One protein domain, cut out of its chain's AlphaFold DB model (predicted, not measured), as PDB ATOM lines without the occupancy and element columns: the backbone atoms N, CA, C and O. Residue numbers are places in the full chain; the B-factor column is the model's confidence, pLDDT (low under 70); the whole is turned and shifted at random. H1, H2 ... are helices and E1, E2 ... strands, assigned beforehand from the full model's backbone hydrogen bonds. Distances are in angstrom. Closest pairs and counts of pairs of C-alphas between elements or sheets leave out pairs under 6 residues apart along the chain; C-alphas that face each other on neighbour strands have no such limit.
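AT A GLANCE: This is residues 206 to 355 of the 375 residues of the protein "Peptidylprolyl isomerase" of Alistipes sp. CAG:29 (UniProt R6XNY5). A twisted antiparallel sheet of six strands, E1, E3, E4, E5, E6 and E7, curls round one helix, H3, while H1 packs on the sheet near E1 and E6. H2 and the loop of residues 278 to 294 form an arm that reaches away from this body along the longest axis. The printed part has 150 residues with three named helices and seven named strands, which follow one another along the chain as H1, E1, E2, E3, E4, H2, E5, H3, E6 and E7; E3 has three neighbour strands, with E4 and E5 on one side of it and E7 on the other side. The class is mixed, helices and strands, with under half of the residues in named elements. The whole is compact, with a radius of gyration of the C-alphas of 16.1 A, and spans 49 by 36 by 29 A.

IN THESE COORDINATES: Find C-alpha 206 at (-30.567, 23.046, -18.736), where H1 begins and runs to residue 211. E1 is residues 224 to 229, 16.0 A long, and E2 is residues 232 to 236. Look next at C-alpha 243 at (-46.205, 35.827, 4.095): E3 runs from there to residue 252, 25.0 A, and bends by 71 degrees at residue 247. E4 is residues 257 to 260, H2 residues 268 to 277, 14.2 A long, and E5 residues 295 to 298. H3 is residues 304 to 312, 13.2 A, and E6 residues 318 to 323, 15.9 A. E7, residues 344 to 354, covers 25.7 A, bends by 78 degrees at residue 351 and ends at C-alpha 354, (-48.171, 40.434, 4.221).

HOW THE PARTS SIT: Start at E3, which has E7 on one side and E4 and E5 on the other. Beside E7, N 247 and O 349 are 2.9 A apart, within hydrogen-bond range. E3 and E4 form a hairpin, with N 250 and O 259 at 2.8 A; for E3 and E5, N 244 and O 297 are at 2.9 A. E6 and E7 are a hairpin too, with N 321 and O 346 at 2.8 A, and E1 is an edge strand beside E6, with N 226 and O 320 at 2.8 A. H3 is on the sheet; its closest C-alphas to E6 are Gly 305 and Ile 323, 5.8 A. H1 is on the sheet at a height of 9.0 A, over E6. E2 pairs with no named strand; its Met 236 and Gln 311 of H3 are their closest C-alphas, 5.9 A. H2 is not on the sheet and is apart from H1 and H3. Every O i to N i+4 pair is within hydrogen-bond range in H1 and H2, and 3 of 5 in H3.

THE WHOLE: The two C-alphas farthest apart are those of Glu 220 and Glu 284, 50.0 A. The printed part has no cut. The links H1 to E1, H2 to E5 and E6 to E7 are long. No printed residue has a pLDDT under 70.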
ATOM      1  N   TRP A 206     -29.309  22.322 -18.566       98.12
ATOM      2  CA  TRP A 206     -30.567  23.046 -18.736       98.12
ATOM      3  C   TRP A 206     -30.525  24.458 -18.131       98.12
ATOM      4  O   TRP A 206     -30.996  25.403 -18.775       98.12
ATOM      5  N   LEU A 207     -29.916  24.628 -16.953       98.50
ATOM      6  CA  LEU A 207     -29.706  25.937 -16.322       98.50
ATOM      7  C   LEU A 207     -28.749  26.809 -17.146       98.50
ATOM      8  O   LEU A 207     -29.094  27.943 -17.456       98.50
ATOM      9  N   GLU A 208     -27.615  26.270 -17.608       98.38
ATOM     10  CA  GLU A 208     -26.656  26.998 -18.461       98.38
ATOM     11  C   GLU A 208     -27.284  27.480 -19.778       98.38
ATOM     12  O   GLU A 208     -26.986  28.570 -20.277       98.38
ATOM     13  N   LYS A 209     -28.177  26.676 -20.369       98.06
ATOM     14  CA  LYS A 209     -28.958  27.083 -21.546       98.06
ATOM     15  C   LYS A 209     -29.985  28.160 -21.195       98.06
ATOM     16  O   LYS A 209     -30.258  29.034 -22.016       98.06
ATOM     17  N   THR A 210     -30.583  28.076 -20.014       98.12
ATOM     18  CA  THR A 210     -31.621  29.006 -19.559       98.12
ATOM     19  C   THR A 210     -31.050  30.369 -19.192       98.12
ATOM     20  O   THR A 210     -31.634  31.371 -19.592       98.12
ATOM     21  N   GLU A 211     -29.879  30.417 -18.558       98.12
ATOM     22  CA  GLU A 211     -29.145  31.649 -18.234       98.12
ATOM     23  C   GLU A 211     -28.879  32.511 -19.480       98.12
ATOM     24  O   GLU A 211     -28.919  33.733 -19.421       98.12
ATOM     25  N   LYS A 212     -28.685  31.880 -20.645       98.00
ATOM     26  CA  LYS A 212     -28.448  32.569 -21.926       98.00
ATOM     27  C   LYS A 212     -29.712  33.155 -22.565       98.00
ATOM     28  O   LYS A 212     -29.616  33.811 -23.602       98.00
ATOM     29  N   LYS A 213     -30.906  32.890 -22.024       97.62
ATOM     30  CA  LYS A 213     -32.163  33.412 -22.582       97.62
ATOM     31  C   LYS A 213     -32.319  34.898 -22.251       97.62
ATOM     32  O   LYS A 213     -31.983  35.357 -21.165       97.62
ATOM     33  N   SER A 214     -32.910  35.649 -23.179       97.12
ATOM     34  CA  SER A 214     -33.129  37.089 -23.009       97.12
ATOM     35  C   SER A 214     -34.001  37.419 -21.786       97.12
ATOM     36  O   SER A 214     -35.106  36.881 -21.612       97.12
ATOM     37  N   GLY A 215     -33.502  38.344 -20.962       96.50
ATOM     38  CA  GLY A 215     -34.150  38.824 -19.742       96.50
ATOM     39  C   GLY A 215     -33.967  37.925 -18.519       96.50
ATOM     40  O   GLY A 215     -34.528  38.243 -17.475       96.50
ATOM     41  N   VAL A 216     -33.216  36.823 -18.630       98.56
ATOM     42  CA  VAL A 216     -32.859  35.996 -17.471       98.56
ATOM     43  C   VAL A 216     -31.691  36.639 -16.728       98.56
ATOM     44  O   VAL A 216     -30.702  37.052 -17.331       98.56
ATOM     45  N   LYS A 217     -31.830  36.738 -15.410       98.50
ATOM     46  CA  LYS A 217     -30.813  37.214 -14.471       98.50
ATOM     47  C   LYS A 217     -30.396  36.062 -13.557       98.50
ATOM     48  O   LYS A 217     -31.165  35.121 -13.373       98.50
ATOM     49  N   LYS A 218     -29.194  36.151 -12.982       98.50
ATOM     50  CA  LYS A 218     -28.647  35.182 -12.024       98.50
ATOM     51  C   LYS A 218     -28.255  35.882 -10.729       98.50
ATOM     52  O   LYS A 218     -27.656  36.955 -10.784       98.50
ATOM     53  N   THR A 219     -28.590  35.284  -9.596       98.31
ATOM     54  CA  THR A 219     -28.174  35.751  -8.267       98.31
ATOM     55  C   THR A 219     -26.867  35.082  -7.826       98.31
ATOM     56  O   THR A 219     -26.365  34.169  -8.484       98.31
ATOM     57  N   GLU A 220     -26.302  35.515  -6.699       97.56
ATOM     58  CA  GLU A 220     -25.073  34.923  -6.147       97.56
ATOM     59  C   GLU A 220     -25.246  33.455  -5.730       97.56
ATOM     60  O   GLU A 220     -24.301  32.674  -5.836       97.56
ATOM     61  N   SER A 221     -26.453  33.056  -5.314       97.94
ATOM     62  CA  SER A 221     -26.773  31.668  -4.954       97.94
ATOM     63  C   SER A 221     -26.899  30.747  -6.175       97.94
ATOM     64  O   SER A 221     -26.970  29.529  -6.028       97.94
ATOM     65  N   GLY A 222     -26.927  31.313  -7.386       98.19
ATOM     66  CA  GLY A 222     -27.149  30.584  -8.632       98.19
ATOM     67  C   GLY A 222     -28.617  30.484  -9.049       98.19
ATOM     68  O   GLY A 222     -28.894  29.885 -10.090       98.19
ATOM     69  N   LEU A 223     -29.553  31.086  -8.302       98.75
ATOM     70  CA  LEU A 223     -30.945  31.210  -8.732       98.75
ATOM     71  C   LEU A 223     -31.013  32.004 -10.039       98.75
ATOM     72  O   LEU A 223     -30.510  33.127 -10.136       98.75
ATOM     73  N   LEU A 224     -31.673  31.430 -11.044       98.88
ATOM     74  CA  LEU A 224     -31.997  32.137 -12.274       98.88
ATOM     75  C   LEU A 224     -33.433  32.641 -12.197       98.88
ATOM     76  O   LEU A 224     -34.328  31.918 -11.759       98.88
ATOM     77  N   TYR A 225     -33.681  33.853 -12.674       98.81
ATOM     78  CA  TYR A 225     -35.024  34.416 -12.657       98.81
ATOM     79  C   TYR A 225     -35.279  35.371 -13.814       98.81
ATOM     80  O   TYR A 225     -34.358  35.911 -14.430       98.81
ATOM     81  N   LYS A 226     -36.559  35.592 -14.101       98.62
ATOM     82  CA  LYS A 226     -37.034  36.608 -15.034       98.62
ATOM     83  C   LYS A 226     -38.321  37.222 -14.508       98.62
ATOM     84  O   LYS A 226     -39.355  36.558 -14.459       98.62
ATOM     85  N   VAL A 227     -38.266  38.503 -14.169       98.31
ATOM     86  CA  VAL A 227     -39.464  39.290 -13.868       98.31
ATOM     87  C   VAL A 227     -40.164  39.608 -15.188       98.31
ATOM     88  O   VAL A 227     -39.556  40.136 -16.119       98.31
ATOM     89  N   THR A 228     -41.431  39.214 -15.302       96.50
ATOM     90  CA  THR A 228     -42.278  39.480 -16.479       96.50
ATOM     91  C   THR A 228     -43.279  40.602 -16.221       96.50
ATOM     92  O   THR A 228     -43.742  41.240 -17.166       96.50
ATOM     93  N   LYS A 229     -43.570  40.879 -14.946       98.19
ATOM     94  CA  LYS A 229     -44.316  42.047 -14.477       98.19
ATOM     95  C   LYS A 229     -43.753  42.451 -13.115       98.19
ATOM     96  O   LYS A 229     -43.768  41.634 -12.207       98.19
ATOM     97  N   GLU A 230     -43.277  43.683 -12.977       97.12
ATOM     98  CA  GLU A 230     -42.578  44.139 -11.760       97.12
ATOM     99  C   GLU A 230     -43.475  44.145 -10.507       97.12
ATOM    100  O   GLU A 230     -43.026  43.763  -9.431       97.12
ATOM    101  N   GLY A 231     -44.754  44.512 -10.652       97.25
ATOM    102  CA  GLY A 231     -45.643  44.725  -9.504       97.25
ATOM    103  C   GLY A 231     -45.347  46.039  -8.769       97.25
ATOM    104  O   GLY A 231     -44.677  46.922  -9.307       97.25
ATOM    105  N   ASP A 232     -45.877  46.183  -7.555       96.88
ATOM    106  CA  ASP A 232     -45.602  47.319  -6.673       96.88
ATOM    107  C   ASP A 232     -44.300  47.092  -5.886       96.88
ATOM    108  O   ASP A 232     -44.258  46.333  -4.915       96.88
ATOM    109  N   ALA A 233     -43.233  47.781  -6.296       92.75
ATOM    110  CA  ALA A 233     -41.914  47.689  -5.670       92.75
ATOM    111  C   ALA A 233     -41.892  48.146  -4.196       92.75
ATOM    112  O   ALA A 233     -41.012  47.735  -3.437       92.75
ATOM    113  N   ALA A 234     -42.848  48.975  -3.759       94.69
ATOM    114  CA  ALA A 234     -42.952  49.359  -2.350       94.69
ATOM    115  C   ALA A 234     -43.433  48.189  -1.472       94.69
ATOM    116  O   ALA A 234     -43.111  48.144  -0.281       94.69
ATOM    117  N   LYS A 235     -44.142  47.230  -2.078       95.50
ATOM    118  CA  LYS A 235     -44.718  46.033  -1.452       95.50
ATOM    119  C   LYS A 235     -43.988  44.753  -1.865       95.50
ATOM    120  O   LYS A 235     -44.600  43.743  -2.202       95.50
ATOM    121  N   MET A 236     -42.662  44.802  -1.873       95.19
ATOM    122  CA  MET A 236     -41.833  43.601  -1.976       95.19
ATOM    123  C   MET A 236     -41.660  42.975  -0.594       95.19
ATOM    124  O   MET A 236     -41.542  43.702   0.396       95.19
ATOM    125  N   ALA A 237     -41.608  41.644  -0.537       95.31
ATOM    126  CA  ALA A 237     -41.203  40.943   0.676       95.31
ATOM    127  C   ALA A 237     -39.741  41.281   1.006       95.31
ATOM    128  O   ALA A 237     -38.907  41.391   0.104       95.31
ATOM    129  N   LYS A 238     -39.444  41.470   2.292       94.12
ATOM    130  CA  LYS A 238     -38.121  41.897   2.788       94.12
ATOM    131  C   LYS A 238     -37.606  41.012   3.915       94.12
ATOM    132  O   LYS A 238     -36.400  40.966   4.140       94.12
ATOM    133  N   ASP A 239     -38.502  40.334   4.626       93.62
ATOM    134  CA  ASP A 239     -38.165  39.406   5.698       93.62
ATOM    135  C   ASP A 239     -38.533  37.977   5.270       93.62
ATOM    136  O   ASP A 239     -39.633  37.744   4.764       93.62
ATOM    137  N   PRO A 240     -37.674  36.970   5.501       92.69
ATOM    138  CA  PRO A 240     -38.040  35.572   5.286       92.69
ATOM    139  C   PRO A 240     -39.281  35.124   6.075       92.69
ATOM    140  O   PRO A 240     -39.852  34.086   5.773       92.69
ATOM    141  N   ARG A 241     -39.708  35.845   7.112       94.56
ATOM    142  CA  ARG A 241     -40.936  35.565   7.868       94.56
ATOM    143  C   ARG A 241     -42.183  36.175   7.231       94.56
ATOM    144  O   ARG A 241     -43.280  35.800   7.650       94.56
ATOM    145  N   ASP A 242     -42.033  37.066   6.250       96.88
ATOM    146  CA  ASP A 242     -43.155  37.625   5.498       96.88
ATOM    147  C   ASP A 242     -43.975  36.502   4.861       96.88
ATOM    148  O   ASP A 242     -43.470  35.424   4.512       96.88
ATOM    149  N   VAL A 243     -45.269  36.761   4.706       97.19
ATOM    150  CA  VAL A 243     -46.205  35.827   4.095       97.19
ATOM    151  C   VAL A 243     -46.610  36.345   2.729       97.19
ATOM    152  O   VAL A 243     -47.016  37.490   2.579       97.19
ATOM    153  N   VAL A 244     -46.554  35.476   1.730       97.56
ATOM    154  CA  VAL A 244     -47.004  35.775   0.371       97.56
ATOM    155  C   VAL A 244     -48.249  34.970   0.041       97.56
ATOM    156  O   VAL A 244     -48.388  33.815   0.459       97.56
ATOM    157  N   ARG A 245     -49.153  35.563  -0.736       98.12
ATOM    158  CA  ARG A 245     -50.217  34.835  -1.433       98.12
ATOM    159  C   ARG A 245     -49.910  34.826  -2.911       98.12
ATOM    160  O   ARG A 245     -49.671  35.885  -3.491       98.12
ATOM    161  N   VAL A 246     -49.903  33.647  -3.516       98.25
ATOM    162  CA  VAL A 246     -49.441  33.477  -4.893       98.25
ATOM    163  C   VAL A 246     -50.331  32.538  -5.690       98.25
ATOM    164  O   VAL A 246     -50.862  31.561  -5.160       98.25
ATOM    165  N   HIS A 247     -50.414  32.787  -6.991       98.44
ATOM    166  CA  HIS A 247     -50.664  31.713  -7.941       98.44
ATOM    167  C   HIS A 247     -49.341  31.201  -8.482       98.44
ATOM    168  O   HIS A 247     -48.445  31.990  -8.780       98.44
ATOM    169  N   TYR A 248     -49.210  29.888  -8.627       98.38
ATOM    170  CA  TYR A 248     -47.985  29.298  -9.144       98.38
ATOM    171  C   TYR A 248     -48.229  28.032  -9.952       98.38
ATOM    172  O   TYR A 248     -49.236  27.337  -9.802       98.38
ATOM    173  N   THR A 249     -47.271  27.717 -10.816       98.56
ATOM    174  CA  THR A 249     -47.128  26.392 -11.426       98.56
ATOM    175  C   THR A 249     -45.660  25.996 -11.418       98.56
ATOM    176  O   THR A 249     -44.809  26.753 -11.884       98.56
ATOM    177  N   GLY A 250     -45.375  24.832 -10.843       98.12
ATOM    178  CA  GLY A 250     -44.058  24.215 -10.790       98.12
ATOM    179  C   GLY A 250     -43.895  23.178 -11.896       98.12
ATOM    180  O   GLY A 250     -44.750  22.309 -12.080       98.12
ATOM    181  N   TYR A 251     -42.776  23.256 -12.609       97.44
ATOM    182  CA  TYR A 251     -42.415  22.369 -13.705       97.44
ATOM    183  C   TYR A 251     -41.060  21.710 -13.456       97.44
ATOM    184  O   TYR A 251     -40.107  22.350 -13.001       97.44
ATOM    185  N   THR A 252     -40.946  20.437 -13.815       95.00
ATOM    186  CA  THR A 252     -39.643  19.779 -13.968       95.00
ATOM    187  C   THR A 252     -38.868  20.405 -15.128       95.00
ATOM    188  O   THR A 252     -39.430  21.105 -15.979       95.00
ATOM    189  N   ARG A 253     -37.571  20.096 -15.237       93.50
ATOM    190  CA  ARG A 253     -36.741  20.512 -16.385       93.50
ATOM    191  C   ARG A 253     -37.277  20.024 -17.744       93.50
ATOM    192  O   ARG A 253     -36.933  20.596 -18.778       93.50
ATOM    193  N   GLU A 254     -38.109  18.982 -17.740       89.44
ATOM    194  CA  GLU A 254     -38.759  18.400 -18.923       89.44
ATOM    195  C   GLU A 254     -40.138  19.016 -19.215       89.44
ATOM    196  O   GLU A 254     -40.775  18.663 -20.203       89.44
ATOM    197  N   GLY A 255     -40.594  19.972 -18.397       91.75
ATOM    198  CA  GLY A 255     -41.864  20.675 -18.587       91.75
ATOM    199  C   GLY A 255     -43.080  19.957 -17.998       91.75
ATOM    200  O   GLY A 255     -44.200  20.440 -18.158       91.75
ATOM    201  N   LYS A 256     -42.890  18.834 -17.291       90.56
ATOM    202  CA  LYS A 256     -43.969  18.173 -16.540       90.56
ATOM    203  C   LYS A 256     -44.379  19.051 -15.359       90.56
ATOM    204  O   LYS A 256     -43.524  19.385 -14.540       90.56
ATOM    205  N   VAL A 257     -45.667  19.375 -15.255       94.44
ATOM    206  CA  VAL A 257     -46.238  20.020 -14.063       94.44
ATOM    207  C   VAL A 257     -46.223  19.019 -12.911       94.44
ATOM    208  O   VAL A 257     -46.813  17.947 -13.037       94.44
ATOM    209  N   PHE A 258     -45.556  19.360 -11.808       94.00
ATOM    210  CA  PHE A 258     -45.556  18.543 -10.583       94.00
ATOM    211  C   PHE A 258     -46.430  19.148  -9.480       94.00
ATOM    212  O   PHE A 258     -46.913  18.427  -8.611       94.00
ATOM    213  N   ASP A 259     -46.643  20.465  -9.507       95.44
ATOM    214  CA  ASP A 259     -47.497  21.155  -8.547       95.44
ATOM    215  C   ASP A 259     -48.035  22.462  -9.138       95.44
ATOM    216  O   ASP A 259     -47.396  23.106  -9.973       95.44
ATOM    217  N   THR A 260     -49.235  22.855  -8.728       96.75
ATOM    218  CA  THR A 260     -49.872  24.090  -9.177       96.75
ATOM    219  C   THR A 260     -51.004  24.497  -8.244       96.75
ATOM    220  O   THR A 260     -51.757  23.655  -7.749       96.75
ATOM    221  N   SER A 261     -51.174  25.806  -8.063       95.81
ATOM    222  CA  SER A 261     -52.383  26.375  -7.459       95.81
ATOM    223  C   SER A 261     -53.521  26.549  -8.473       95.81
ATOM    224  O   SER A 261     -54.604  26.964  -8.090       95.81
ATOM    225  N   ILE A 262     -53.268  26.329  -9.767       94.56
ATOM    226  CA  ILE A 262     -54.177  26.676 -10.862       94.56
ATOM    227  C   ILE A 262     -54.815  25.396 -11.403       94.56
ATOM    228  O   ILE A 262     -54.127  24.546 -11.976       94.56
ATOM    229  N   PHE A 263     -56.136  25.264 -11.284       92.25
ATOM    230  CA  PHE A 263     -56.866  24.051 -11.656       92.25
ATOM    231  C   PHE A 263     -56.597  23.615 -13.101       92.25
ATOM    232  O   PHE A 263     -56.287  22.450 -13.351       92.25
ATOM    233  N   LYS A 264     -56.636  24.554 -14.055       92.50
ATOM    234  CA  LYS A 264     -56.454  24.248 -15.488       92.50
ATOM    235  C   LYS A 264     -55.071  23.679 -15.833       92.50
ATOM    236  O   LYS A 264     -54.925  23.055 -16.879       92.50
ATOM    237  N   ASN A 265     -54.067  23.925 -14.986       94.31
ATOM    238  CA  ASN A 265     -52.696  23.461 -15.194       94.31
ATOM    239  C   ASN A 265     -52.460  22.065 -14.596       94.31
ATOM    240  O   ASN A 265     -51.413  21.469 -14.845       94.31
ATOM    241  N   ARG A 266     -53.413  21.534 -13.818       90.88
ATOM    242  CA  ARG A 266     -53.358  20.165 -13.297       90.88
ATOM    243  C   ARG A 266     -53.493  19.158 -14.436       90.88
ATOM    244  O   ARG A 266     -54.143  19.436 -15.446       90.88
ATOM    245  N   SER A 267     -52.919  17.973 -14.247       85.94
ATOM    246  CA  SER A 267     -53.112  16.843 -15.167       85.94
ATOM    247  C   SER A 267     -54.597  16.489 -15.311       85.94
ATOM    248  O   SER A 267     -55.400  16.782 -14.420       85.94
ATOM    249  N   LYS A 268     -54.985  15.873 -16.432       84.00
ATOM    250  CA  LYS A 268     -56.391  15.502 -16.675       84.00
ATOM    251  C   LYS A 268     -56.903  14.553 -15.598       84.00
ATOM    252  O   LYS A 268     -58.017  14.722 -15.118       84.00
ATOM    253  N   GLU A 269     -56.042  13.640 -15.177       80.81
ATOM    254  CA  GLU A 269     -56.281  12.667 -14.123       80.81
ATOM    255  C   GLU A 269     -56.547  13.380 -12.791       80.81
ATOM    256  O   GLU A 269     -57.543  13.111 -12.129       80.81
ATOM    257  N   GLN A 270     -55.721  14.365 -12.417       84.44
ATOM    258  CA  GLN A 270     -55.966  15.179 -11.219       84.44
ATOM    259  C   GLN A 270     -57.279  15.959 -11.307       84.44
ATOM    260  O   GLN A 270     -58.014  16.026 -10.324       84.44
ATOM    261  N   GLN A 271     -57.590  16.539 -12.469       89.06
ATOM    262  CA  GLN A 271     -58.853  17.253 -12.663       89.06
ATOM    263  C   GLN A 271     -60.054  16.313 -12.512       89.06
ATOM    264  O   GLN A 271     -61.038  16.675 -11.874       89.06
ATOM    265  N   GLU A 272     -59.985  15.110 -13.076       86.75
ATOM    266  CA  GLU A 272     -61.045  14.111 -12.967       86.75
ATOM    267  C   GLU A 272     -61.193  13.577 -11.538       86.75
ATOM    268  O   GLU A 272     -62.311  13.515 -11.031       86.75
ATOM    269  N   MET A 273     -60.087  13.282 -10.849       84.94
ATOM    270  CA  MET A 273     -60.117  12.879  -9.439       84.94
ATOM    271  C   MET A 273     -60.772  13.946  -8.560       84.94
ATOM    272  O   MET A 273     -61.629  13.619  -7.741       84.94
ATOM    273  N   MET A 274     -60.434  15.225  -8.753       88.75
ATOM    274  CA  MET A 274     -61.077  16.322  -8.018       88.75
ATOM    275  C   MET A 274     -62.581  16.399  -8.313       88.75
ATOM    276  O   MET A 274     -63.367  16.595  -7.389       88.75
ATOM    277  N   ARG A 275     -62.998  16.182  -9.569       88.38
ATOM    278  CA  ARG A 275     -64.422  16.118  -9.946       88.38
ATOM    279  C   ARG A 275     -65.149  14.944  -9.295       88.38
ATOM    280  O   ARG A 275     -66.280  15.112  -8.858       88.38
ATOM    281  N   LYS A 276     -64.511  13.772  -9.209       87.88
ATOM    282  CA  LYS A 276     -65.076  12.584  -8.545       87.88
ATOM    283  C   LYS A 276     -65.213  12.787  -7.033       87.88
ATOM    284  O   LYS A 276     -66.199  12.350  -6.453       87.88
ATOM    285  N   GLN A 277     -64.239  13.445  -6.400       88.19
ATOM    286  CA  GLN A 277     -64.223  13.667  -4.949       88.19
ATOM    287  C   GLN A 277     -65.177  14.780  -4.498       88.19
ATOM    288  O   GLN A 277     -65.788  14.655  -3.440       88.19
ATOM    289  N   SER A 278     -65.320  15.838  -5.301       89.38
ATOM    290  CA  SER A 278     -66.128  17.015  -4.964       89.38
ATOM    291  C   SER A 278     -66.967  17.479  -6.161       89.38
ATOM    292  O   SER A 278     -66.720  18.563  -6.695       89.38
ATOM    293  N   PRO A 279     -67.964  16.694  -6.611       89.25
ATOM    294  CA  PRO A 279     -68.744  17.015  -7.811       89.25
ATOM    295  C   PRO A 279     -69.485  18.355  -7.701       89.25
ATOM    296  O   PRO A 279     -69.593  19.082  -8.687       89.25
ATOM    297  N   ASP A 280     -69.916  18.740  -6.496       92.56
ATOM    298  CA  ASP A 280     -70.641  19.993  -6.255       92.56
ATOM    299  C   ASP A 280     -69.803  21.252  -6.534       92.56
ATOM    300  O   ASP A 280     -70.364  22.311  -6.834       92.56
ATOM    301  N   SER A 281     -68.469  21.141  -6.503       89.69
ATOM    302  CA  SER A 281     -67.533  22.237  -6.784       89.69
ATOM    303  C   SER A 281     -67.381  22.554  -8.280       89.69
ATOM    304  O   SER A 281     -66.725  23.538  -8.625       89.69
ATOM    305  N   PHE A 282     -67.987  21.761  -9.172       90.75
ATOM    306  CA  PHE A 282     -67.852  21.896 -10.625       90.75
ATOM    307  C   PHE A 282     -69.193  22.174 -11.310       90.75
ATOM    308  O   PHE A 282     -70.258  21.776 -10.832       90.75
ATOM    309  N   ASP A 283     -69.150  22.911 -12.419       89.38
ATOM    310  CA  ASP A 283     -70.301  23.156 -13.286       89.38
ATOM    311  C   ASP A 283     -70.569  21.979 -14.245       89.38
ATOM    312  O   ASP A 283     -69.799  21.019 -14.327       89.38
ATOM    313  N   GLU A 284     -71.662  22.058 -15.009       85.62
ATOM    314  CA  GLU A 284     -72.060  21.021 -15.979       85.62
ATOM    315  C   GLU A 284     -71.025  20.789 -17.095       85.62
ATOM    316  O   GLU A 284     -71.037  19.749 -17.753       85.62
ATOM    317  N   LYS A 285     -70.117  21.747 -17.320       84.25
ATOM    318  CA  LYS A 285     -69.030  21.659 -18.306       84.25
ATOM    319  C   LYS A 285     -67.726  21.155 -17.678       84.25
ATOM    320  O   LYS A 285     -66.712  21.052 -18.371       84.25
ATOM    321  N   GLY A 286     -67.741  20.838 -16.384       79.81
ATOM    322  CA  GLY A 286     -66.594  20.380 -15.617       79.81
ATOM    323  C   GLY A 286     -65.614  21.489 -15.232       79.81
ATOM    324  O   GLY A 286     -64.497  21.169 -14.816       79.81
ATOM    325  N   ALA A 287     -65.969  22.766 -15.369       84.69
ATOM    326  CA  ALA A 287     -65.157  23.871 -14.867       84.69
ATOM    327  C   ALA A 287     -65.422  24.089 -13.364       84.69
ATOM    328  O   ALA A 287     -66.559  23.911 -12.920       84.69
ATOM    329  N   PRO A 288     -64.408  24.454 -12.557       87.69
ATOM    330  CA  PRO A 288     -64.637  24.864 -11.175       87.69
ATOM    331  C   PRO A 288     -65.624  26.035 -11.118       87.69
ATOM    332  O   PRO A 288     -65.503  26.982 -11.897       87.69
ATOM    333  N   LYS A 289     -66.596  25.975 -10.201       88.81
ATOM    334  CA  LYS A 289     -67.546  27.080  -9.972       88.81
ATOM    335  C   LYS A 289     -66.875  28.287  -9.321       88.81
ATOM    336  O   LYS A 289     -67.275  29.422  -9.566       88.81
ATOM    337  N   GLU A 290     -65.874  28.031  -8.487       86.56
ATOM    338  CA  GLU A 290     -65.080  29.055  -7.818       86.56
ATOM    339  C   GLU A 290     -63.773  29.301  -8.576       86.56
ATOM    340  O   GLU A 290     -63.230  28.407  -9.227       86.56
ATOM    341  N   ALA A 291     -63.278  30.536  -8.507       85.50
ATOM    342  CA  ALA A 291     -61.975  30.875  -9.062       85.50
ATOM    343  C   ALA A 291     -60.852  30.180  -8.276       85.50
ATOM    344  O   ALA A 291     -61.017  29.854  -7.102       85.50
ATOM    345  N   ASP A 292     -59.695  29.998  -8.918       89.88
ATOM    346  CA  ASP A 292     -58.506  29.478  -8.244       89.88
ATOM    347  C   ASP A 292     -58.172  30.350  -7.018       89.88
ATOM    348  O   ASP A 292     -58.064  31.575  -7.126       89.88
ATOM    349  N   GLU A 293     -57.979  29.730  -5.851       91.56
ATOM    350  CA  GLU A 293     -57.587  30.443  -4.634       91.56
ATOM    351  C   GLU A 293     -56.052  30.603  -4.571       91.56
ATOM    352  O   GLU A 293     -55.317  29.631  -4.786       91.56
ATOM    353  N   PRO A 294     -55.518  31.808  -4.284       95.31
ATOM    354  CA  PRO A 294     -54.085  31.997  -4.086       95.31
ATOM    355  C   PRO A 294     -53.561  31.200  -2.889       95.31
ATOM    356  O   PRO A 294     -54.071  31.321  -1.773       95.31
ATOM    357  N   ALA A 295     -52.478  30.456  -3.092       96.62
ATOM    358  CA  ALA A 295     -51.822  29.709  -2.029       96.62
ATOM    359  C   ALA A 295     -51.031  30.655  -1.110       96.62
ATOM    360  O   ALA A 295     -50.329  31.548  -1.588       96.62
ATOM    361  N   LYS A 296     -51.145  30.461   0.209       97.12
ATOM    362  CA  LYS A 296     -50.533  31.317   1.236       97.12
ATOM    363  C   LYS A 296     -49.317  30.636   1.862       97.12
ATOM    364  O   LYS A 296     -49.458  29.586   2.487       97.12
ATOM    365  N   PHE A 297     -48.147  31.264   1.766       96.31
ATOM    366  CA  PHE A 297     -46.893  30.705   2.272       96.31
ATOM    367  C   PHE A 297     -46.082  31.730   3.073       96.31
ATOM    368  O   PHE A 297     -45.824  32.818   2.561       96.31
ATOM    369  N   PRO A 298     -45.619  31.403   4.292       96.44
ATOM    370  CA  PRO A 298     -44.517  32.131   4.913       96.44
ATOM    371  C   PRO A 298     -43.199  31.781   4.202       96.44
ATOM    372  O   PRO A 298     -42.905  30.599   3.981       96.44
ATOM    373  N   LEU A 299     -42.397  32.791   3.851       96.56
ATOM    374  CA  LEU A 299     -41.201  32.605   3.017       96.56
ATOM    375  C   LEU A 299     -40.118  31.726   3.672       96.56
ATOM    376  O   LEU A 299     -39.285  31.157   2.974       96.56
ATOM    377  N   ASN A 300     -40.151  31.533   4.990       95.75
ATOM    378  CA  ASN A 300     -39.219  30.694   5.743       95.75
ATOM    379  C   ASN A 300     -39.654  29.224   5.836       95.75
ATOM    380  O   ASN A 300     -38.962  28.429   6.473       95.75
ATOM    381  N   ARG A 301     -40.788  28.846   5.227       96.31
ATOM    382  CA  ARG A 301     -41.267  27.451   5.159       96.31
ATOM    383  C   ARG A 301     -41.337  26.894   3.740       96.31
ATOM    384  O   ARG A 301     -41.881  25.813   3.537       96.31
ATOM    385  N   VAL A 302     -40.798  27.620   2.769       97.31
ATOM    386  CA  VAL A 302     -40.677  27.180   1.375       97.31
ATOM    387  C   VAL A 302     -39.217  26.879   1.038       97.31
ATOM    388  O   VAL A 302     -38.315  27.103   1.844       97.31
ATOM    389  N   ILE A 303     -38.976  26.320  -0.149       98.25
ATOM    390  CA  ILE A 303     -37.618  26.061  -0.634       98.25
ATOM    391  C   ILE A 303     -36.811  27.363  -0.745       98.25
ATOM    392  O   ILE A 303     -37.367  28.419  -1.045       98.25
ATOM    393  N   LYS A 304     -35.487  27.285  -0.567       98.50
ATOM    394  CA  LYS A 304     -34.599  28.464  -0.540       98.50
ATOM    395  C   LYS A 304     -34.742  29.344  -1.784       98.50
ATOM    396  O   LYS A 304     -34.762  30.564  -1.668       98.50
ATOM    397  N   GLY A 305     -34.901  28.731  -2.959       98.44
ATOM    398  CA  GLY A 305     -35.097  29.461  -4.211       98.44
ATOM    399  C   GLY A 305     -36.392  30.279  -4.253       98.44
ATOM    400  O   GLY A 305     -36.422  31.319  -4.901       98.44
ATOM    401  N   TRP A 306     -37.442  29.860  -3.539       98.50
ATOM    402  CA  TRP A 306     -38.661  30.657  -3.362       98.50
ATOM    403  C   TRP A 306     -38.465  31.772  -2.338       98.50
ATOM    404  O   TRP A 306     -38.849  32.906  -2.613       98.50
ATOM    405  N   THR A 307     -37.846  31.467  -1.192       98.31
ATOM    406  CA  THR A 307     -37.521  32.470  -0.166       98.31
ATOM    407  C   THR A 307     -36.758  33.638  -0.778       98.31
ATOM    408  O   THR A 307     -37.080  34.787  -0.503       98.31
ATOM    409  N   GLU A 308     -35.772  33.347  -1.624       97.69
ATOM    410  CA  GLU A 308     -34.982  34.348  -2.335       97.69
ATOM    411  C   GLU A 308     -35.757  34.976  -3.502       97.69
ATOM    412  O   GLU A 308     -35.874  36.195  -3.590       97.69
ATOM    413  N   GLY A 309     -36.319  34.155  -4.394       97.94
ATOM    414  CA  GLY A 309     -36.917  34.621  -5.643       97.94
ATOM    415  C   GLY A 309     -38.133  35.525  -5.460       97.94
ATOM    416  O   GLY A 309     -38.313  36.468  -6.228       97.94
ATOM    417  N   LEU A 310     -38.954  35.290  -4.435       98.06
ATOM    418  CA  LEU A 310     -40.152  36.103  -4.189       98.06
ATOM    419  C   LEU A 310     -39.856  37.457  -3.537       98.06
ATOM    420  O   LEU A 310     -40.731  38.315  -3.503       98.06
ATOM    421  N   GLN A 311     -38.615  37.690  -3.105       97.25
ATOM    422  CA  GLN A 311     -38.133  39.016  -2.710       97.25
ATOM    423  C   GLN A 311     -37.642  39.840  -3.912       97.25
ATOM    424  O   GLN A 311     -37.143  40.944  -3.732       97.25
ATOM    425  N   LEU A 312     -37.751  39.321  -5.144       97.38
ATOM    426  CA  LEU A 312     -37.301  39.992  -6.374       97.38
ATOM    427  C   LEU A 312     -38.454  40.569  -7.209       97.38
ATOM    428  O   LEU A 312     -38.220  41.059  -8.312       97.38
ATOM    429  N   VAL A 313     -39.692  40.486  -6.717       98.00
ATOM    430  CA  VAL A 313     -40.897  40.960  -7.404       98.00
ATOM    431  C   VAL A 313     -41.874  41.572  -6.397       98.00
ATOM    432  O   VAL A 313     -41.979  41.103  -5.263       98.00
ATOM    433  N   GLY A 314     -42.558  42.645  -6.789       97.50
ATOM    434  CA  GLY A 314     -43.549  43.321  -5.955       97.50
ATOM    435  C   GLY A 314     -44.927  42.665  -5.997       97.50
ATOM    436  O   GLY A 314     -45.231  41.856  -6.878       97.50
ATOM    437  N   GLU A 315     -45.795  43.062  -5.067       98.00
ATOM    438  CA  GLU A 315     -47.216  42.698  -5.078       98.00
ATOM    439  C   GLU A 315     -47.868  42.989  -6.444       98.00
ATOM    440  O   GLU A 315     -47.628  44.021  -7.074       98.00
ATOM    441  N   GLY A 316     -48.680  42.057  -6.943       97.75
ATOM    442  CA  GLY A 316     -49.283  42.109  -8.277       97.75
ATOM    443  C   GLY A 316     -48.321  41.786  -9.428       97.75
ATOM    444  O   GLY A 316     -48.725  41.870 -10.597       97.75
ATOM    445  N   GLY A 317     -47.059  41.468  -9.133       98.44
ATOM    446  CA  GLY A 317     -46.026  41.132 -10.104       98.44
ATOM    447  C   GLY A 317     -46.002  39.653 -10.504       98.44
ATOM    448  O   GLY A 317     -46.688  38.802  -9.937       98.44
ATOM    449  N   LYS A 318     -45.213  39.353 -11.538       98.62
ATOM    450  CA  LYS A 318     -45.036  38.019 -12.123       98.62
ATOM    451  C   LYS A 318     -43.564  37.729 -12.333       98.62
ATOM    452  O   LYS A 318     -42.852  38.525 -12.952       98.62
ATOM    453  N   ILE A 319     -43.131  36.560 -11.887       98.69
ATOM    454  CA  ILE A 319     -41.744  36.117 -11.961       98.69
ATOM    455  C   ILE A 319     -41.680  34.647 -12.370       98.69
ATOM    456  O   ILE A 319     -42.440  33.816 -11.880       98.69
ATOM    457  N   THR A 320     -40.754  34.330 -13.269       98.81
ATOM    458  CA  THR A 320     -40.334  32.949 -13.517       98.81
ATOM    459  C   THR A 320     -39.017  32.706 -12.797       98.81
ATOM    460  O   THR A 320     -38.085  33.502 -12.935       98.81
ATOM    461  N   LEU A 321     -38.932  31.607 -12.057       98.88
ATOM    462  CA  LEU A 321     -37.746  31.139 -11.346       98.88
ATOM    463  C   LEU A 321     -37.265  29.837 -11.985       98.88
ATOM    464  O   LEU A 321     -38.071  28.937 -12.210       98.88
ATOM    465  N   TRP A 322     -35.964  29.701 -12.226       98.81
ATOM    466  CA  TRP A 322     -35.322  28.419 -12.510       98.81
ATOM    467  C   TRP A 322     -34.326  28.121 -11.394       98.81
ATOM    468  O   TRP A 322     -33.329  28.823 -11.215       98.81
ATOM    469  N   ILE A 323     -34.652  27.100 -10.610       98.81
ATOM    470  CA  ILE A 323     -34.100  26.854  -9.285       98.81
ATOM    471  C   ILE A 323     -33.162  25.641  -9.355       98.81
ATOM    472  O   ILE A 323     -33.633  24.531  -9.627       98.81
ATOM    473  N   PRO A 324     -31.850  25.821  -9.117       98.62
ATOM    474  CA  PRO A 324     -30.913  24.725  -8.891       98.62
ATOM    475  C   PRO A 324     -31.361  23.792  -7.761       98.62
ATOM    476  O   PRO A 324     -32.010  24.216  -6.807       98.62
ATOM    477  N   SER A 325     -31.009  22.507  -7.849       98.25
ATOM    478  CA  SER A 325     -31.520  21.499  -6.908       98.25
ATOM    479  C   SER A 325     -31.157  21.772  -5.440       98.25
ATOM    480  O   SER A 325     -31.954  21.494  -4.550       98.25
ATOM    481  N   ASP A 326     -30.000  22.373  -5.170       98.00
ATOM    482  CA  ASP A 326     -29.507  22.774  -3.846       98.00
ATOM    483  C   ASP A 326     -30.296  23.937  -3.218       98.00
ATOM    484  O   ASP A 326     -30.316  24.087  -1.991       98.00
ATOM    485  N   LEU A 327     -31.011  24.706  -4.047       98.62
ATOM    486  CA  LEU A 327     -32.000  25.701  -3.627       98.62
ATOM    487  C   LEU A 327     -33.439  25.145  -3.613       98.62
ATOM    488  O   LEU A 327     -34.373  25.880  -3.284       98.62
ATOM    489  N   ALA A 328     -33.613  23.861  -3.944       98.38
ATOM    490  CA  ALA A 328     -34.880  23.132  -3.986       98.38
ATOM    491  C   ALA A 328     -34.841  21.874  -3.089       98.38
ATOM    492  O   ALA A 328     -34.717  21.995  -1.871       98.38
ATOM    493  N   TYR A 329     -34.964  20.672  -3.670       97.94
ATOM    494  CA  TYR A 329     -35.094  19.391  -2.946       97.94
ATOM    495  C   TYR A 329     -33.814  18.529  -2.929       97.94
ATOM    496  O   TYR A 329     -33.800  17.416  -2.397       97.94
ATOM    497  N   GLY A 330     -32.716  19.044  -3.484       96.94
ATOM    498  CA  GLY A 330     -31.371  18.481  -3.393       96.94
ATOM    499  C   GLY A 330     -31.234  17.044  -3.898       96.94
ATOM    500  O   GLY A 330     -31.924  16.599  -4.814       96.94
ATOM    501  N   THR A 331     -30.326  16.298  -3.268       95.00
ATOM    502  CA  THR A 331     -29.947  14.931  -3.661       95.00
ATOM    503  C   THR A 331     -31.049  13.898  -3.483       95.00
ATOM    504  O   THR A 331     -30.954  12.823  -4.066       95.00
ATOM    505  N   ARG A 332     -32.078  14.193  -2.683       92.31
ATOM    506  CA  ARG A 332     -33.186  13.266  -2.421       92.31
ATOM    507  C   ARG A 332     -34.338  13.427  -3.409       92.31
ATOM    508  O   ARG A 332     -35.011  12.441  -3.684       92.31
ATOM    509  N   GLY A 333     -34.554  14.632  -3.939       94.81
ATOM    510  CA  GLY A 333     -35.783  14.944  -4.669       94.81
ATOM    511  C   GLY A 333     -37.000  15.012  -3.736       94.81
ATOM    512  O   GLY A 333     -36.850  15.111  -2.514       94.81
ATOM    513  N   ALA A 334     -38.206  14.987  -4.304       94.50
ATOM    514  CA  ALA A 334     -39.453  15.053  -3.544       94.50
ATOM    515  C   ALA A 334     -40.649  14.430  -4.278       94.50
ATOM    516  O   ALA A 334     -40.882  14.655  -5.466       94.50
ATOM    517  N   GLY A 335     -41.465  13.692  -3.522       88.81
ATOM    518  CA  GLY A 335     -42.667  13.050  -4.046       88.81
ATOM    519  C   GLY A 335     -42.367  12.087  -5.195       88.81
ATOM    520  O   GLY A 335     -41.297  11.483  -5.259       88.81
ATOM    521  N   ARG A 336     -43.339  11.931  -6.097       83.56
ATOM    522  CA  ARG A 336     -43.227  11.046  -7.266       83.56
ATOM    523  C   ARG A 336     -42.497  11.701  -8.440       83.56
ATOM    524  O   ARG A 336     -41.861  11.008  -9.227       83.56
ATOM    525  N   ASP A 337     -42.626  13.019  -8.569       88.00
ATOM    526  CA  ASP A 337     -42.305  13.723  -9.810       88.00
ATOM    527  C   ASP A 337     -40.947  14.429  -9.789       88.00
ATOM    528  O   ASP A 337     -40.403  14.683 -10.859       88.00
ATOM    529  N   ILE A 338     -40.394  14.735  -8.609       93.69
ATOM    530  CA  ILE A 338     -39.118  15.445  -8.488       93.69
ATOM    531  C   ILE A 338     -38.023  14.447  -8.133       93.69
ATOM    532  O   ILE A 338     -37.938  13.958  -7.004       93.69
ATOM    533  N   GLY A 339     -37.168  14.163  -9.108       93.38
ATOM    534  CA  GLY A 339     -36.030  13.279  -8.963       93.38
ATOM    535  C   GLY A 339     -34.867  13.884  -8.164       93.38
ATOM    536  O   GLY A 339     -34.841  15.075  -7.838       93.38
ATOM    537  N   PRO A 340     -33.857  13.058  -7.856       95.88
ATOM    538  CA  PRO A 340     -32.648  13.502  -7.173       95.88
ATOM    539  C   PRO A 340     -31.874  14.507  -8.032       95.88
ATOM    540  O   PRO A 340     -31.742  14.301  -9.239       95.88
ATOM    541  N   ASN A 341     -31.329  15.554  -7.407       97.50
ATOM    542  CA  ASN A 341     -30.560  16.629  -8.049       97.50
ATOM    543  C   ASN A 341     -31.300  17.342  -9.193       97.50
ATOM    544  O   ASN A 341     -30.673  17.863 -10.116       97.50
ATOM    545  N   GLU A 342     -32.630  17.359  -9.151       97.00
ATOM    546  CA  GLU A 342     -33.432  17.946 -10.213       97.00
ATOM    547  C   GLU A 342     -33.640  19.452 -10.001       97.00
ATOM    548  O   GLU A 342     -34.133  19.904  -8.969       97.00
ATOM    549  N   ALA A 343     -33.230  20.237 -10.996       98.38
ATOM    550  CA  ALA A 343     -33.569  21.650 -11.104       98.38
ATOM    551  C   ALA A 343     -35.019  21.834 -11.571       98.38
ATOM    552  O   ALA A 343     -35.527  21.061 -12.387       98.38
ATOM    553  N   LEU A 344     -35.653  22.894 -11.079       98.62
ATOM    554  CA  LEU A 344     -37.082  23.147 -11.257       98.62
ATOM    555  C   LEU A 344     -37.325  24.501 -11.906       98.62
ATOM    556  O   LEU A 344     -36.514  25.413 -11.776       98.62
ATOM    557  N   GLN A 345     -38.468  24.648 -12.565       98.69
ATOM    558  CA  GLN A 345     -39.005  25.939 -12.974       98.69
ATOM    559  C   GLN A 345     -40.266  26.242 -12.166       98.69
ATOM    560  O   GLN A 345     -41.082  25.355 -11.944       98.69
ATOM    561  N   PHE A 346     -40.456  27.497 -11.783       98.81
ATOM    562  CA  PHE A 346     -41.721  27.992 -11.257       98.81
ATOM    563  C   PHE A 346     -42.135  29.248 -12.001       98.81
ATOM    564  O   PHE A 346     -41.341  30.177 -12.115       98.81
ATOM    565  N   ASP A 347     -43.385  29.289 -12.440       98.62
ATOM    566  CA  ASP A 347     -44.040  30.529 -12.845       98.62
ATOM    567  C   ASP A 347     -44.925  30.983 -11.688       98.62
ATOM    568  O   ASP A 347     -45.784  30.217 -11.246       98.62
ATOM    569  N   VAL A 348     -44.692  32.194 -11.178       98.69
ATOM    570  CA  VAL A 348     -45.350  32.722  -9.979       98.69
ATOM    571  C   VAL A 348     -45.954  34.097 -10.255       98.69
ATOM    572  O   VAL A 348     -45.308  34.975 -10.827       98.69
ATOM    573  N   GLU A 349     -47.194  34.290  -9.818       98.50
ATOM    574  CA  GLU A 349     -47.876  35.579  -9.722       98.50
ATOM    575  C   GLU A 349     -48.098  35.904  -8.245       98.50
ATOM    576  O   GLU A 349     -48.780  35.156  -7.540       98.50
ATOM    577  N   VAL A 350     -47.510  37.005  -7.775       98.25
ATOM    578  CA  VAL A 350     -47.664  37.467  -6.392       98.25
ATOM    579  C   VAL A 350     -48.937  38.285  -6.297       98.25
ATOM    580  O   VAL A 350     -49.065  39.318  -6.944       98.25
ATOM    581  N   ILE A 351     -49.884  37.817  -5.494       98.12
ATOM    582  CA  ILE A 351     -51.187  38.456  -5.301       98.12
ATOM    583  C   ILE A 351     -51.131  39.444  -4.140       98.12
ATOM    584  O   ILE A 351     -51.660  40.542  -4.252       98.12
ATOM    585  N   GLU A 352     -50.479  39.055  -3.047       97.94
ATOM    586  CA  GLU A 352     -50.418  39.840  -1.813       97.94
ATOM    587  C   GLU A 352     -49.109  39.554  -1.076       97.94
ATOM    588  O   GLU A 352     -48.673  38.395  -1.020       97.94
ATOM    589  N   VAL A 353     -48.514  40.592  -0.485       97.25
ATOM    590  CA  VAL A 353     -47.406  40.468   0.470       97.25
ATOM    591  C   VAL A 353     -47.868  40.991   1.825       97.25
ATOM    592  O   VAL A 353     -48.274  42.142   1.955       97.25
ATOM    593  N   ILE A 354     -47.786  40.141   2.843       96.44
ATOM    594  CA  ILE A 354     -48.171  40.434   4.221       96.44
ATOM    595  C   ILE A 354     -46.883  40.468   5.054       96.44
ATOM    596  O   ILE A 354     -46.310  39.400   5.313       96.44
ATOM    597  N   PRO A 355     -46.405  41.660   5.454       94.19
ATOM    598  CA  PRO A 355     -45.217  41.791   6.284       94.19
ATOM    599  C   PRO A 355     -45.367  41.053   7.612       94.19
ATOM    600  O   PRO A 355     -46.445  41.034   8.211       94.19
TER     601      PRO A 355